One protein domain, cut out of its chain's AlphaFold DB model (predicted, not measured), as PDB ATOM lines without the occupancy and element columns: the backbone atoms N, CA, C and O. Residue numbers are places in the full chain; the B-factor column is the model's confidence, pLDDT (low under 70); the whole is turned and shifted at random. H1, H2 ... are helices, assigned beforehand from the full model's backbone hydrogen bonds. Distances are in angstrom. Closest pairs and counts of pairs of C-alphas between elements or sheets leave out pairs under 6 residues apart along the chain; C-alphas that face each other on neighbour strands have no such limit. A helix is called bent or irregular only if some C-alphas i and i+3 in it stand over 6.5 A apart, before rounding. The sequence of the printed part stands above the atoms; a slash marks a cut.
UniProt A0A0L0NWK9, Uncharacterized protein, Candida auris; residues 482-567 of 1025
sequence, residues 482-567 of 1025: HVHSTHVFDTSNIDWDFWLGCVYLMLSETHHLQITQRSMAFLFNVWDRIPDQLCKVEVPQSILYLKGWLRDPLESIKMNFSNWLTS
ATOM      1  N   HIS A 482      28.823  -9.031  43.508       92.12
ATOM      2  CA  HIS A 482      29.113  -9.782  42.285       92.12
ATOM      3  C   HIS A 482      30.590 -10.219  42.248       92.12
ATOM      4  O   HIS A 482      30.883 -11.401  42.069       92.12
ATOM      5  N   VAL A 483      31.525  -9.304  42.524       89.94
ATOM      6  CA  VAL A 483      32.962  -9.623  42.600       89.94
ATOM      7  C   VAL A 483      33.268 -10.624  43.720       89.94
ATOM      8  O   VAL A 483      34.078 -11.527  43.507       89.94
ATOM      9  N   HIS A 484      32.602 -10.531  44.874       92.56
ATOM     10  CA  HIS A 484      32.709 -11.524  45.941       92.56
ATOM     11  C   HIS A 484      32.264 -12.909  45.457       92.56
ATOM     12  O   HIS A 484      33.028 -13.856  45.627       92.56
ATOM     13  N   SER A 485      31.118 -13.018  44.773       91.88
ATOM     14  CA  SER A 485      30.623 -14.291  44.231       91.88
ATOM     15  C   SER A 485      31.565 -14.907  43.186       91.88
ATOM     16  O   SER A 485      31.737 -16.119  43.173       91.88
ATOM     17  N   THR A 486      32.284 -14.099  42.389       88.12
ATOM     18  CA  THR A 486      33.346 -14.617  41.493       88.12
ATOM     19  C   THR A 486      34.614 -15.078  42.221       88.12
ATOM     20  O   THR A 486      35.463 -15.738  41.628       88.12
ATOM     21  N   HIS A 487      34.771 -14.726  43.499       88.12
ATOM     22  CA  HIS A 487      35.889 -15.126  44.356       88.12
ATOM     23  C   HIS A 487      35.527 -16.263  45.333       88.12
ATOM     24  O   HIS A 487      36.376 -16.653  46.132       88.12
ATOM     25  N   VAL A 488      34.313 -16.811  45.261       90.12
ATOM     26  CA  VAL A 488      33.830 -17.919  46.098       90.12
ATOM     27  C   VAL A 488      33.656 -19.170  45.236       90.12
ATOM     28  O   VAL A 488      33.136 -19.083  44.129       90.12
ATOM     29  N   PHE A 489      34.106 -20.328  45.731       86.19
ATOM     30  CA  PHE A 489      33.972 -21.607  45.018       86.19
ATOM     31  C   PHE A 489      32.586 -22.232  45.210       86.19
ATOM     32  O   PHE A 489      31.912 -22.554  44.241       86.19
ATOM     33  N   ASP A 490      32.156 -22.368  46.464       87.44
ATOM     34  CA  ASP A 490      30.830 -22.858  46.838       87.44
ATOM     35  C   ASP A 490      29.939 -21.656  47.178       87.44
ATOM     36  O   ASP A 490      30.058 -21.055  48.253       87.44
ATOM     37  N   THR A 491      29.072 -21.275  46.239       87.75
ATOM     38  CA  THR A 491      28.228 -20.078  46.357       87.75
ATOM     39  C   THR A 491      27.088 -20.224  47.361       87.75
ATOM     40  O   THR A 491      26.469 -19.212  47.680       87.75
ATOM     41  N   SER A 492      26.841 -21.410  47.938       87.19
ATOM     42  CA  SER A 492      25.875 -21.570  49.042       87.19
ATOM     43  C   SER A 492      26.287 -20.807  50.312       87.19
ATOM     44  O   SER A 492      25.454 -20.522  51.170       87.19
ATOM     45  N   ASN A 493      27.566 -20.421  50.410       88.62
ATOM     46  CA  ASN A 493      28.140 -19.637  51.509       88.62
ATOM     47  C   ASN A 493      27.870 -18.119  51.419       88.62
ATOM     48  O   ASN A 493      28.476 -17.358  52.173       88.62
ATOM     49  N   ILE A 494      27.001 -17.689  50.502       92.00
ATOM     50  CA  ILE A 494      26.531 -16.308  50.323       92.00
ATOM     51  C   ILE A 494      25.035 -16.270  50.668       92.00
ATOM     52  O   ILE A 494      24.294 -17.172  50.285       92.00
ATOM     53  N   ASP A 495      24.576 -15.235  51.374       90.88
ATOM     54  CA  ASP A 495      23.181 -15.076  51.804       90.88
ATOM     55  C   ASP A 495      22.285 -14.623  50.633       90.88
ATOM     56  O   ASP A 495      21.850 -13.472  50.542       90.88
ATOM     57  N   TRP A 496      22.032 -15.527  49.681       91.69
ATOM     58  CA  TRP A 496      21.196 -15.239  48.510       91.69
ATOM     59  C   TRP A 496      19.755 -14.892  48.886       91.69
ATOM     60  O   TRP A 496      19.154 -14.064  48.203       91.69
ATOM     61  N   ASP A 497      19.231 -15.433  49.991       88.50
ATOM     62  CA  ASP A 497      17.926 -15.053  50.545       88.50
ATOM     63  C   ASP A 497      17.884 -13.531  50.816       88.50
ATOM     64  O   ASP A 497      16.937 -12.834  50.435       88.50
ATOM     65  N   PHE A 498      18.945 -12.990  51.427       91.00
ATOM     66  CA  PHE A 498      19.106 -11.557  51.670       91.00
ATOM     67  C   PHE A 498      19.400 -10.757  50.393       91.00
ATOM     68  O   PHE A 498      18.785  -9.708  50.183       91.00
ATOM     69  N   TRP A 499      20.310 -11.215  49.526       93.81
ATOM     70  CA  TRP A 499      20.697 -10.458  48.328       93.81
ATOM     71  C   TRP A 499      19.573 -10.380  47.288       93.81
ATOM     72  O   TRP A 499      19.337  -9.308  46.724       93.81
ATOM     73  N   LEU A 500      18.811 -11.459  47.092       93.56
ATOM     74  CA  LEU A 500      17.591 -11.441  46.283       93.56
ATOM     75  C   LEU A 500      16.482 -10.629  46.960       93.56
ATOM     76  O   LEU A 500      15.798  -9.868  46.280       93.56
ATOM     77  N   GLY A 501      16.366 -10.677  48.291       92.06
ATOM     78  CA  GLY A 501      15.481  -9.785  49.043       92.06
ATOM     79  C   GLY A 501      15.801  -8.294  48.864       92.06
ATOM     80  O   GLY A 501      14.892  -7.474  48.729       92.06
ATOM     81  N   CYS A 502      17.084  -7.927  48.776       92.88
ATOM     82  CA  CYS A 502      17.509  -6.566  48.442       92.88
ATOM     83  C   CYS A 502      17.088  -6.168  47.020       92.88
ATOM     84  O   CYS A 502      16.570  -5.068  46.823       92.88
ATOM     85  N   VAL A 503      17.271  -7.054  46.033       94.69
ATOM     86  CA  VAL A 503      16.834  -6.824  44.643       94.69
ATOM     87  C   VAL A 503      15.310  -6.694  44.557       94.69
ATOM     88  O   VAL A 503      14.819  -5.767  43.914       94.69
ATOM     89  N   TYR A 504      14.565  -7.555  45.253       93.75
ATOM     90  CA  TYR A 504      13.112  -7.473  45.384       93.75
ATOM     91  C   TYR A 504      12.674  -6.115  45.947       93.75
ATOM     92  O   TYR A 504      11.872  -5.431  45.317       93.75
ATOM     93  N   LEU A 505      13.244  -5.667  47.071       91.69
ATOM     94  CA  LEU A 505      12.924  -4.359  47.654       91.69
ATOM     95  C   LEU A 505      13.270  -3.196  46.711       91.69
ATOM     96  O   LEU A 505      12.455  -2.294  46.529       91.69
ATOM     97  N   MET A 506      14.442  -3.212  46.067       92.12
ATOM     98  CA  MET A 506      14.850  -2.159  45.126       92.12
ATOM     99  C   MET A 506      13.937  -2.062  43.895       92.12
ATOM    100  O   MET A 506      13.677  -0.953  43.418       92.12
ATOM    101  N   LEU A 507      13.441  -3.195  43.388       93.38
ATOM    102  CA  LEU A 507      12.541  -3.261  42.232       93.38
ATOM    103  C   LEU A 507      11.062  -3.043  42.595       93.38
ATOM    104  O   LEU A 507      10.305  -2.541  41.760       93.38
ATOM    105  N   SER A 508      10.636  -3.381  43.811       90.88
ATOM    106  CA  SER A 508       9.261  -3.186  44.290       90.88
ATOM    107  C   SER A 508       9.045  -1.761  44.806       90.88
ATOM    108  O   SER A 508       8.248  -1.025  44.221       90.88
ATOM    109  N   GLU A 509       9.823  -1.341  45.807       89.38
ATOM    110  CA  GLU A 509       9.630  -0.104  46.585       89.38
ATOM    111  C   GLU A 509      10.196   1.161  45.918       89.38
ATOM    112  O   GLU A 509      10.023   2.271  46.428       89.38
ATOM    113  N   THR A 510      10.904   1.035  44.787       86.88
ATOM    114  CA  THR A 510      11.459   2.196  44.076       86.88
ATOM    115  C   THR A 510      11.112   2.231  42.590       86.88
ATOM    116  O   THR A 510      10.999   1.214  41.907       86.88
ATOM    117  N   HIS A 511      10.993   3.459  42.083       85.19
ATOM    118  CA  HIS A 511      10.906   3.788  40.658       85.19
ATOM    119  C   HIS A 511      12.130   4.603  40.194       85.19
ATOM    120  O   HIS A 511      12.104   5.241  39.141       85.19
ATOM    121  N   HIS A 512      13.197   4.648  41.000       88.94
ATOM    122  CA  HIS A 512      14.380   5.439  40.684       88.94
ATOM    123  C   HIS A 512      15.214   4.717  39.625       88.94
ATOM    124  O   HIS A 512      15.868   3.718  39.918       88.94
ATOM    125  N   LEU A 513      15.222   5.274  38.412       88.50
ATOM    126  CA  LEU A 513      15.778   4.689  37.189       88.50
ATOM    127  C   LEU A 513      17.081   3.896  37.404       88.50
ATOM    128  O   LEU A 513      17.135   2.703  37.119       88.50
ATOM    129  N   GLN A 514      18.096   4.526  38.001       86.62
ATOM    130  CA  GLN A 514      19.404   3.893  38.206       86.62
ATOM    131  C   GLN A 514      19.383   2.729  39.208       86.62
ATOM    132  O   GLN A 514      20.215   1.840  39.105       86.62
ATOM    133  N   ILE A 515      18.476   2.726  40.189       90.88
ATOM    134  CA  ILE A 515      18.360   1.630  41.165       90.88
ATOM    135  C   ILE A 515      17.729   0.417  40.478       90.88
ATOM    136  O   ILE A 515      18.246  -0.692  40.602       90.88
ATOM    137  N   THR A 516      16.698   0.640  39.657       92.50
ATOM    138  CA  THR A 516      16.105  -0.386  38.789       92.50
ATOM    139  C   THR A 516      17.147  -0.993  37.842       92.50
ATOM    140  O   THR A 516      17.322  -2.210  37.822       92.50
ATOM    141  N   GLN A 517      17.903  -0.155  37.120       91.12
ATOM    142  CA  GLN A 517      18.958  -0.602  36.198       91.12
ATOM    143  C   GLN A 517      20.070  -1.383  36.908       91.12
ATOM    144  O   GLN A 517      20.390  -2.494  36.491       91.12
ATOM    145  N   ARG A 518      20.637  -0.842  38.000       91.12
ATOM    146  CA  ARG A 518      21.721  -1.494  38.758       91.12
ATOM    147  C   ARG A 518      21.276  -2.830  39.361       91.12
ATOM    148  O   ARG A 518      22.057  -3.776  39.352       91.12
ATOM    149  N   SER A 519      20.020  -2.935  39.800       94.81
ATOM    150  CA  SER A 519      19.435  -4.187  40.305       94.81
ATOM    151  C   SER A 519      19.276  -5.241  39.204       94.81
ATOM    152  O   SER A 519      19.663  -6.391  39.397       94.81
ATOM    153  N   MET A 520      18.774  -4.851  38.024       95.25
ATOM    154  CA  MET A 520      18.666  -5.748  36.862       95.25
ATOM    155  C   MET A 520      20.046  -6.175  36.338       95.25
ATOM    156  O   MET A 520      20.240  -7.343  36.016       95.25
ATOM    157  N   ALA A 521      21.019  -5.258  36.303       94.12
ATOM    158  CA  ALA A 521      22.403  -5.536  35.917       94.12
ATOM    159  C   ALA A 521      23.099  -6.498  36.893       94.12
ATOM    160  O   ALA A 521      23.772  -7.435  36.471       94.12
ATOM    161  N   PHE A 522      22.916  -6.296  38.200       95.94
ATOM    162  CA  PHE A 522      23.420  -7.213  39.218       95.94
ATOM    163  C   PHE A 522      22.834  -8.610  39.032       95.94
ATOM    164  O   PHE A 522      23.596  -9.559  38.864       95.94
ATOM    165  N   LEU A 523      21.502  -8.715  38.973       95.88
ATOM    166  CA  LEU A 523      20.803  -9.989  38.821       95.88
ATOM    167  C   LEU A 523      21.229 -10.723  37.537       95.88
ATOM    168  O   LEU A 523      21.484 -11.922  37.581       95.88
ATOM    169  N   PHE A 524      21.423  -9.997  36.429       95.00
ATOM    170  CA  PHE A 524      21.971 -10.538  35.180       95.00
ATOM    171  C   PHE A 524      23.363 -11.172  35.366       95.00
ATOM    172  O   PHE A 524      23.654 -12.229  34.804       95.00
ATOM    173  N   ASN A 525      24.245 -10.526  36.133       93.19
ATOM    174  CA  ASN A 525      25.634 -10.963  36.312       93.19
ATOM    175  C   ASN A 525      25.813 -12.070  37.360       93.19
ATOM    176  O   ASN A 525      26.874 -12.695  37.387       93.19
ATOM    177  N   VAL A 526      24.829 -12.288  38.238       93.12
ATOM    178  CA  VAL A 526      24.893 -13.307  39.303       93.12
ATOM    179  C   VAL A 526      23.948 -14.488  39.097       93.12
ATOM    180  O   VAL A 526      24.057 -15.444  39.850       93.12
ATOM    181  N   TRP A 527      23.058 -14.460  38.096       91.62
ATOM    182  CA  TRP A 527      22.009 -15.473  37.886       91.62
ATOM    183  C   TRP A 527      22.509 -16.926  37.987       91.62
ATOM    184  O   TRP A 527      21.971 -17.717  38.761       91.62
ATOM    185  N   ASP A 528      23.599 -17.241  37.284       87.38
ATOM    186  CA  ASP A 528      24.219 -18.575  37.251       87.38
ATOM    187  C   ASP A 528      24.847 -18.982  38.603       87.38
ATOM    188  O   ASP A 528      25.032 -20.162  38.878       87.38
ATOM    189  N   ARG A 529      25.193 -18.001  39.451       87.81
ATOM    190  CA  ARG A 529      25.867 -18.181  40.752       87.81
ATOM    191  C   ARG A 529      24.893 -18.392  41.913       87.81
ATOM    192  O   ARG A 529      25.331 -18.843  42.972       87.81
ATOM    193  N   ILE A 530      23.606 -18.094  41.728       89.31
ATOM    194  CA  ILE A 530      22.552 -18.395  42.707       89.31
ATOM    195  C   ILE A 530      22.424 -19.935  42.800       89.31
ATOM    196  O   ILE A 530      22.331 -20.586  41.754       89.31
ATOM    197  N   PRO A 531      22.415 -20.556  43.994       85.88
ATOM    198  CA  PRO A 531      22.120 -21.983  44.143       85.88
ATOM    199  C   PRO A 531      20.662 -22.277  43.757       85.88
ATOM    200  O   PRO A 531      19.852 -21.366  43.620       85.88
ATOM    201  N   ASP A 532      20.293 -23.548  43.594       79.62
ATOM    202  CA  ASP A 532      18.873 -23.903  43.438       79.62
ATOM    203  C   ASP A 532      18.178 -24.120  44.789       79.62
ATOM    204  O   ASP A 532      17.003 -23.803  44.937       79.62
ATOM    205  N   GLN A 533      18.894 -24.593  45.809       74.19
ATOM    206  CA  GLN A 533      18.350 -24.768  47.158       74.19
ATOM    207  C   GLN A 533      18.432 -23.463  47.968       74.19
ATOM    208  O   GLN A 533      19.342 -22.658  47.763       74.19
ATOM    209  N   LEU A 534      17.490 -23.261  48.898       67.38
ATOM    210  CA  LEU A 534      17.547 -22.170  49.878       67.38
ATOM    211  C   LEU A 534      18.759 -22.331  50.806       67.38
ATOM    212  O   LEU A 534      19.063 -23.437  51.249       67.38
ATOM    213  N   CYS A 535      19.394 -21.217  51.176       61.88
ATOM    214  CA  CYS A 535      20.509 -21.229  52.129       61.88
ATOM    215  C   CYS A 535      20.054 -21.528  53.572       61.88
ATOM    216  O   CYS A 535      20.873 -21.912  54.409       61.88
ATOM    217  N   LYS A 536      18.759 -21.352  53.875       61.03
ATOM    218  CA  LYS A 536      18.152 -21.564  55.198       61.03
ATOM    219  C   LYS A 536      16.853 -22.359  55.066       61.03
ATOM    220  O   LYS A 536      15.928 -21.930  54.385       61.03
ATOM    221  N   VAL A 537      16.784 -23.504  55.748       49.00
ATOM    222  CA  VAL A 537      15.607 -24.398  55.744       49.00
ATOM    223  C   VAL A 537      14.447 -23.807  56.554       49.00
ATOM    224  O   VAL A 537      13.284 -23.953  56.186       49.00
ATOM    225  N   GLU A 538      14.751 -23.098  57.643       54.00
ATOM    226  CA  GLU A 538      13.758 -22.387  58.447       54.00
ATOM    227  C   GLU A 538      13.617 -20.941  57.956       54.00
ATOM    228  O   GLU A 538      14.480 -20.099  58.204       54.00
ATOM    229  N   VAL A 539      12.513 -20.648  57.262       57.06
ATOM    230  CA  VAL A 539      12.168 -19.298  56.792       57.06
ATOM    231  C   VAL A 539      11.106 -18.683  57.713       57.06
ATOM    232  O   VAL A 539       9.940 -19.085  57.656       57.06
ATOM    233  N   PRO A 540      11.437 -17.670  58.538       54.00
ATOM    234  CA  PRO A 540      10.431 -16.952  59.307       54.00
ATOM    235  C   PRO A 540       9.551 -16.121  58.363       54.00
ATOM    236  O   PRO A 540       9.995 -15.130  57.780       54.00
ATOM    237  N   GLN A 541       8.271 -16.490  58.251       52.25
ATOM    238  CA  GLN A 541       7.268 -15.838  57.384       52.25
ATOM    239  C   GLN A 541       7.057 -14.332  57.675       52.25
ATOM    240  O   GLN A 541       6.394 -13.625  56.915       52.25
ATOM    241  N   SER A 542       7.618 -13.827  58.776       55.88
ATOM    242  CA  SER A 542       7.613 -12.424  59.194       55.88
ATOM    243  C   SER A 542       8.683 -11.548  58.521       55.88
ATOM    244  O   SER A 542       8.629 -10.326  58.669       55.88
ATOM    245  N   ILE A 543       9.650 -12.114  57.784       67.75
ATOM    246  CA  ILE A 543      10.747 -11.340  57.175       67.75
ATOM    247  C   ILE A 543      10.268 -10.579  55.928       67.75
ATOM    248  O   ILE A 543      10.030 -11.150  54.863       67.75
ATOM    249  N   LEU A 544      10.197  -9.248  56.049       67.31
ATOM    250  CA  LEU A 544       9.659  -8.344  55.025       67.31
ATOM    251  C   LEU A 544      10.345  -8.458  53.650       67.31
ATOM    252  O   LEU A 544       9.664  -8.336  52.639       67.31
ATOM    253  N   TYR A 545      11.658  -8.710  53.594       73.44
ATOM    254  CA  TYR A 545      12.400  -8.803  52.325       73.44
ATOM    255  C   TYR A 545      12.275 -10.161  51.612       73.44
ATOM    256  O   TYR A 545      12.668 -10.271  50.454       73.44
ATOM    257  N   LEU A 546      11.729 -11.188  52.275       77.38
ATOM    258  CA  LEU A 546      11.389 -12.480  51.659       77.38
ATOM    259  C   LEU A 546       9.916 -12.518  51.225       77.38
ATOM    260  O   LEU A 546       9.556 -13.137  50.223       77.38
ATOM    261  N   LYS A 547       9.062 -11.802  51.965       72.31
ATOM    262  CA  LYS A 547       7.620 -11.709  51.742       72.31
ATOM    263  C   LYS A 547       7.282 -11.089  50.378       72.31
ATOM    264  O   LYS A 547       7.335  -9.874  50.207       72.31
ATOM    265  N   GLY A 548       6.838 -11.935  49.449       78.25
ATOM    266  CA  GLY A 548       6.250 -11.545  48.159       78.25
ATOM    267  C   GLY A 548       6.832 -12.302  46.966       78.25
ATOM    268  O   GLY A 548       6.085 -12.655  46.049       78.25
ATOM    269  N   TRP A 549       8.132 -12.613  47.015       87.94
ATOM    270  CA  TRP A 549       8.819 -13.388  45.976       87.94
ATOM    271  C   TRP A 549       9.054 -14.849  46.376       87.94
ATOM    272  O   TRP A 549       8.855 -15.734  45.549       87.94
ATOM    273  N   LEU A 550       9.406 -15.114  47.638       85.19
ATOM    274  CA  LEU A 550       9.530 -16.468  48.170       85.19
ATOM    275  C   LEU A 550       8.135 -16.951  48.594       85.19
ATOM    276  O   LEU A 550       7.593 -16.492  49.601       85.19
ATOM    277  N   ARG A 551       7.523 -17.806  47.767       79.88
ATOM    278  CA  ARG A 551       6.137 -18.286  47.910       79.88
ATOM    279  C   ARG A 551       6.065 -19.716  48.434       79.88
ATOM    280  O   ARG A 551       5.284 -19.962  49.348       79.88
ATOM    281  N   ASP A 552       6.882 -20.615  47.890       79.06
ATOM    282  CA  ASP A 552       7.002 -21.996  48.363       79.06
ATOM    283  C   ASP A 552       8.468 -22.304  48.725       79.06
ATOM    284  O   ASP A 552       9.310 -22.378  47.828       79.06
ATOM    285  N   PRO A 553       8.801 -22.489  50.019       76.94
ATOM    286  CA  PRO A 553      10.137 -22.898  50.454       76.94
ATOM    287  C   PRO A 553      10.579 -24.298  49.991       76.94
ATOM    288  O   PRO A 553      11.735 -24.656  50.205       76.94
ATOM    289  N   LEU A 554       9.686 -25.103  49.403       78.38
ATOM    290  CA  LEU A 554      10.004 -26.409  48.815       78.38
ATOM    291  C   LEU A 554      10.424 -26.309  47.337       78.38
ATOM    292  O   LEU A 554      11.087 -27.217  46.831       78.38
ATOM    293  N   GLU A 555      10.068 -25.222  46.644       79.81
ATOM    294  CA  GLU A 555      10.579 -24.913  45.304       79.81
ATOM    295  C   GLU A 555      11.990 -24.309  45.362       79.81
ATOM    296  O   GLU A 555      12.418 -23.744  46.370       79.81
ATOM    297  N   SER A 556      12.722 -24.366  44.243       84.06
ATOM    298  CA  SER A 556      14.049 -23.754  44.171       84.06
ATOM    299  C   SER A 556      13.994 -22.232  44.344       84.06
ATOM    300  O   SER A 556      13.033 -21.565  43.944       84.06
ATOM    301  N   ILE A 557      15.051 -21.648  44.915       85.50
ATOM    302  CA  ILE A 557      15.149 -20.193  45.120       85.50
ATOM    303  C   ILE A 557      15.145 -19.445  43.773       85.50
ATOM    304  O   ILE A 557      14.457 -18.431  43.635       85.50
ATOM    305  N   LYS A 558      15.800 -20.008  42.739       87.00
ATOM    306  CA  LYS A 558      15.696 -19.531  41.349       87.00
ATOM    307  C   LYS A 558      14.264 -19.597  40.817       87.00
ATOM    308  O   LYS A 558      13.837 -18.651  40.159       87.00
ATOM    309  N   MET A 559      13.522 -20.678  41.084       85.44
ATOM    310  CA  MET A 559      12.140 -20.804  40.616       85.44
ATOM    311  C   MET A 559      11.240 -19.772  41.287       85.44
ATOM    312  O   MET A 559      10.609 -18.995  40.582       85.44
ATOM    313  N   ASN A 560      11.265 -19.660  42.617       88.81
ATOM    314  CA  ASN A 560      10.526 -18.628  43.352       88.81
ATOM    315  C   ASN A 560      10.805 -17.215  42.808       88.81
ATOM    316  O   ASN A 560       9.877 -16.459  42.506       88.81
ATOM    317  N   PHE A 561      12.081 -16.866  42.611       91.19
ATOM    318  CA  PHE A 561      12.441 -15.552  42.083       91.19
ATOM    319  C   PHE A 561      12.023 -15.366  40.613       91.19
ATOM    320  O   PHE A 561      11.591 -14.278  40.238       91.19
ATOM    321  N   SER A 562      12.079 -16.417  39.787       90.81
ATOM    322  CA  SER A 562      11.568 -16.416  38.406       90.81
ATOM    323  C   SER A 562      10.041 -16.263  38.351       90.81
ATOM    324  O   SER A 562       9.526 -15.435  37.596       90.81
ATOM    325  N   ASN A 563       9.311 -16.992  39.202       90.12
ATOM    326  CA  ASN A 563       7.857 -16.920  39.370       90.12
ATOM    327  C   ASN A 563       7.425 -15.489  39.719       90.12
ATOM    328  O   ASN A 563       6.448 -14.980  39.174       90.12
ATOM    329  N   TRP A 564       8.175 -14.817  40.598       92.12
ATOM    330  CA  TRP A 564       7.956 -13.410  40.917       92.12
ATOM    331  C   TRP A 564       8.333 -12.473  39.763       92.12
ATOM    332  O   TRP A 564       7.517 -11.645  39.360       92.12
ATOM    333  N   LEU A 565       9.533 -12.609  39.193       93.00
ATOM    334  CA  LEU A 565      10.048 -11.713  38.152       93.00
ATOM    335  C   LEU A 565       9.209 -11.762  36.862       93.00
ATOM    336  O   LEU A 565       9.070 -10.753  36.172       93.00
ATOM    337  N   THR A 566       8.630 -12.924  36.555       91.94
ATOM    338  CA  THR A 566       7.718 -13.121  35.419       91.94
ATOM    339  C   THR A 566       6.239 -12.917  35.767       91.94
ATOM    340  O   THR A 566       5.395 -12.996  34.872       91.94
ATOM    341  N   SER A 567       5.898 -12.632  37.030       92.12
ATOM    342  CA  SER A 567       4.510 -12.445  37.474       92.12
ATOM    343  C   SER A 567       3.815 -11.275  36.771       92.12
ATOM    344  O   SER A 567       4.455 -10.317  36.341       92.12
TER     345      SER A 567
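What this domain is: This is residues 482 to 567 of the 1025 residues of an uncharacterized protein of Candida auris (UniProt A0A0L0NWK9). A helical hairpin, the long helix H3 folded back beside H2, makes the core, with the short helix H1 packed on the later part of H3 and H4 alongside H2 but set off a little from it. From the end of H3 a long unnamed stretch, residues 530 to 556, loops out before it comes back to H4, while at the hairpin's turn residues 509 to 514 stick out. The printed part has 86 residues with four named helices, in the order H1, H2, H3, H4, and no named strand; the class is all helix, with 44 residues in the helices. The whole is compact, with a radius of gyration of the C-alphas of 12.6 A and spans of 34 by 32 by 20 A.

Where its parts are: H3, the longest helix, holds residues 513 to 529 and measures 25.2 A from first to last C-alpha; it begins with C-alpha 513 at (15.778, 4.689, 37.189). It is irregular: C-alphas 525 and 528 are 7.8 A apart. H2 is residues 496 to 508, 17.5 A long. H1 is residues 482 to 486, 6.5 A long, with C-alpha 482 at (29.113, -9.782, 42.285). H4 is residues 557 to 565, 12.1 A long, and ends with C-alpha 565 at (10.048, -11.713, 38.152).

How they stand to each other: H3 and H2 form a helical hairpin and touch, their closest C-alphas being those of Ser 519 and Val 503, 5.7 A apart. They run opposite ways at a shallow tilt of 28 degrees, and H2 touches H3 with residues 503 to 507 alone. H3 also touches H1, with residues 522 to 529 alone; the closest C-alphas are those of Val 526 and His 482, 6.3 A apart. H4 is close to H2 but not clearly touching it, with the closest C-alphas, those of Phe 561 and Leu 500, 7.8 A apart. These two run the same way at a shallow tilt of 3 degrees. H3 and H4 are only just apart, with 8.3 A between their closest C-alphas. H1 is apart from both H2 and H4. In H1, H2 and H4 every O i to N i+4 pair is within hydrogen-bond range, and in H3 11 of 13 are.

The domain as a whole: The C-alphas farthest apart are those of Phe 489 and His 511, at 34.6 A. The printed part has no cut. The link from H2 to H3 is tight, that from H1 to H2 is short, and that from H3 to H4 is long, with 27 residues. The mean pLDDT of the printed part is 84.7; residues 534 to 544, within the long link, are under 70.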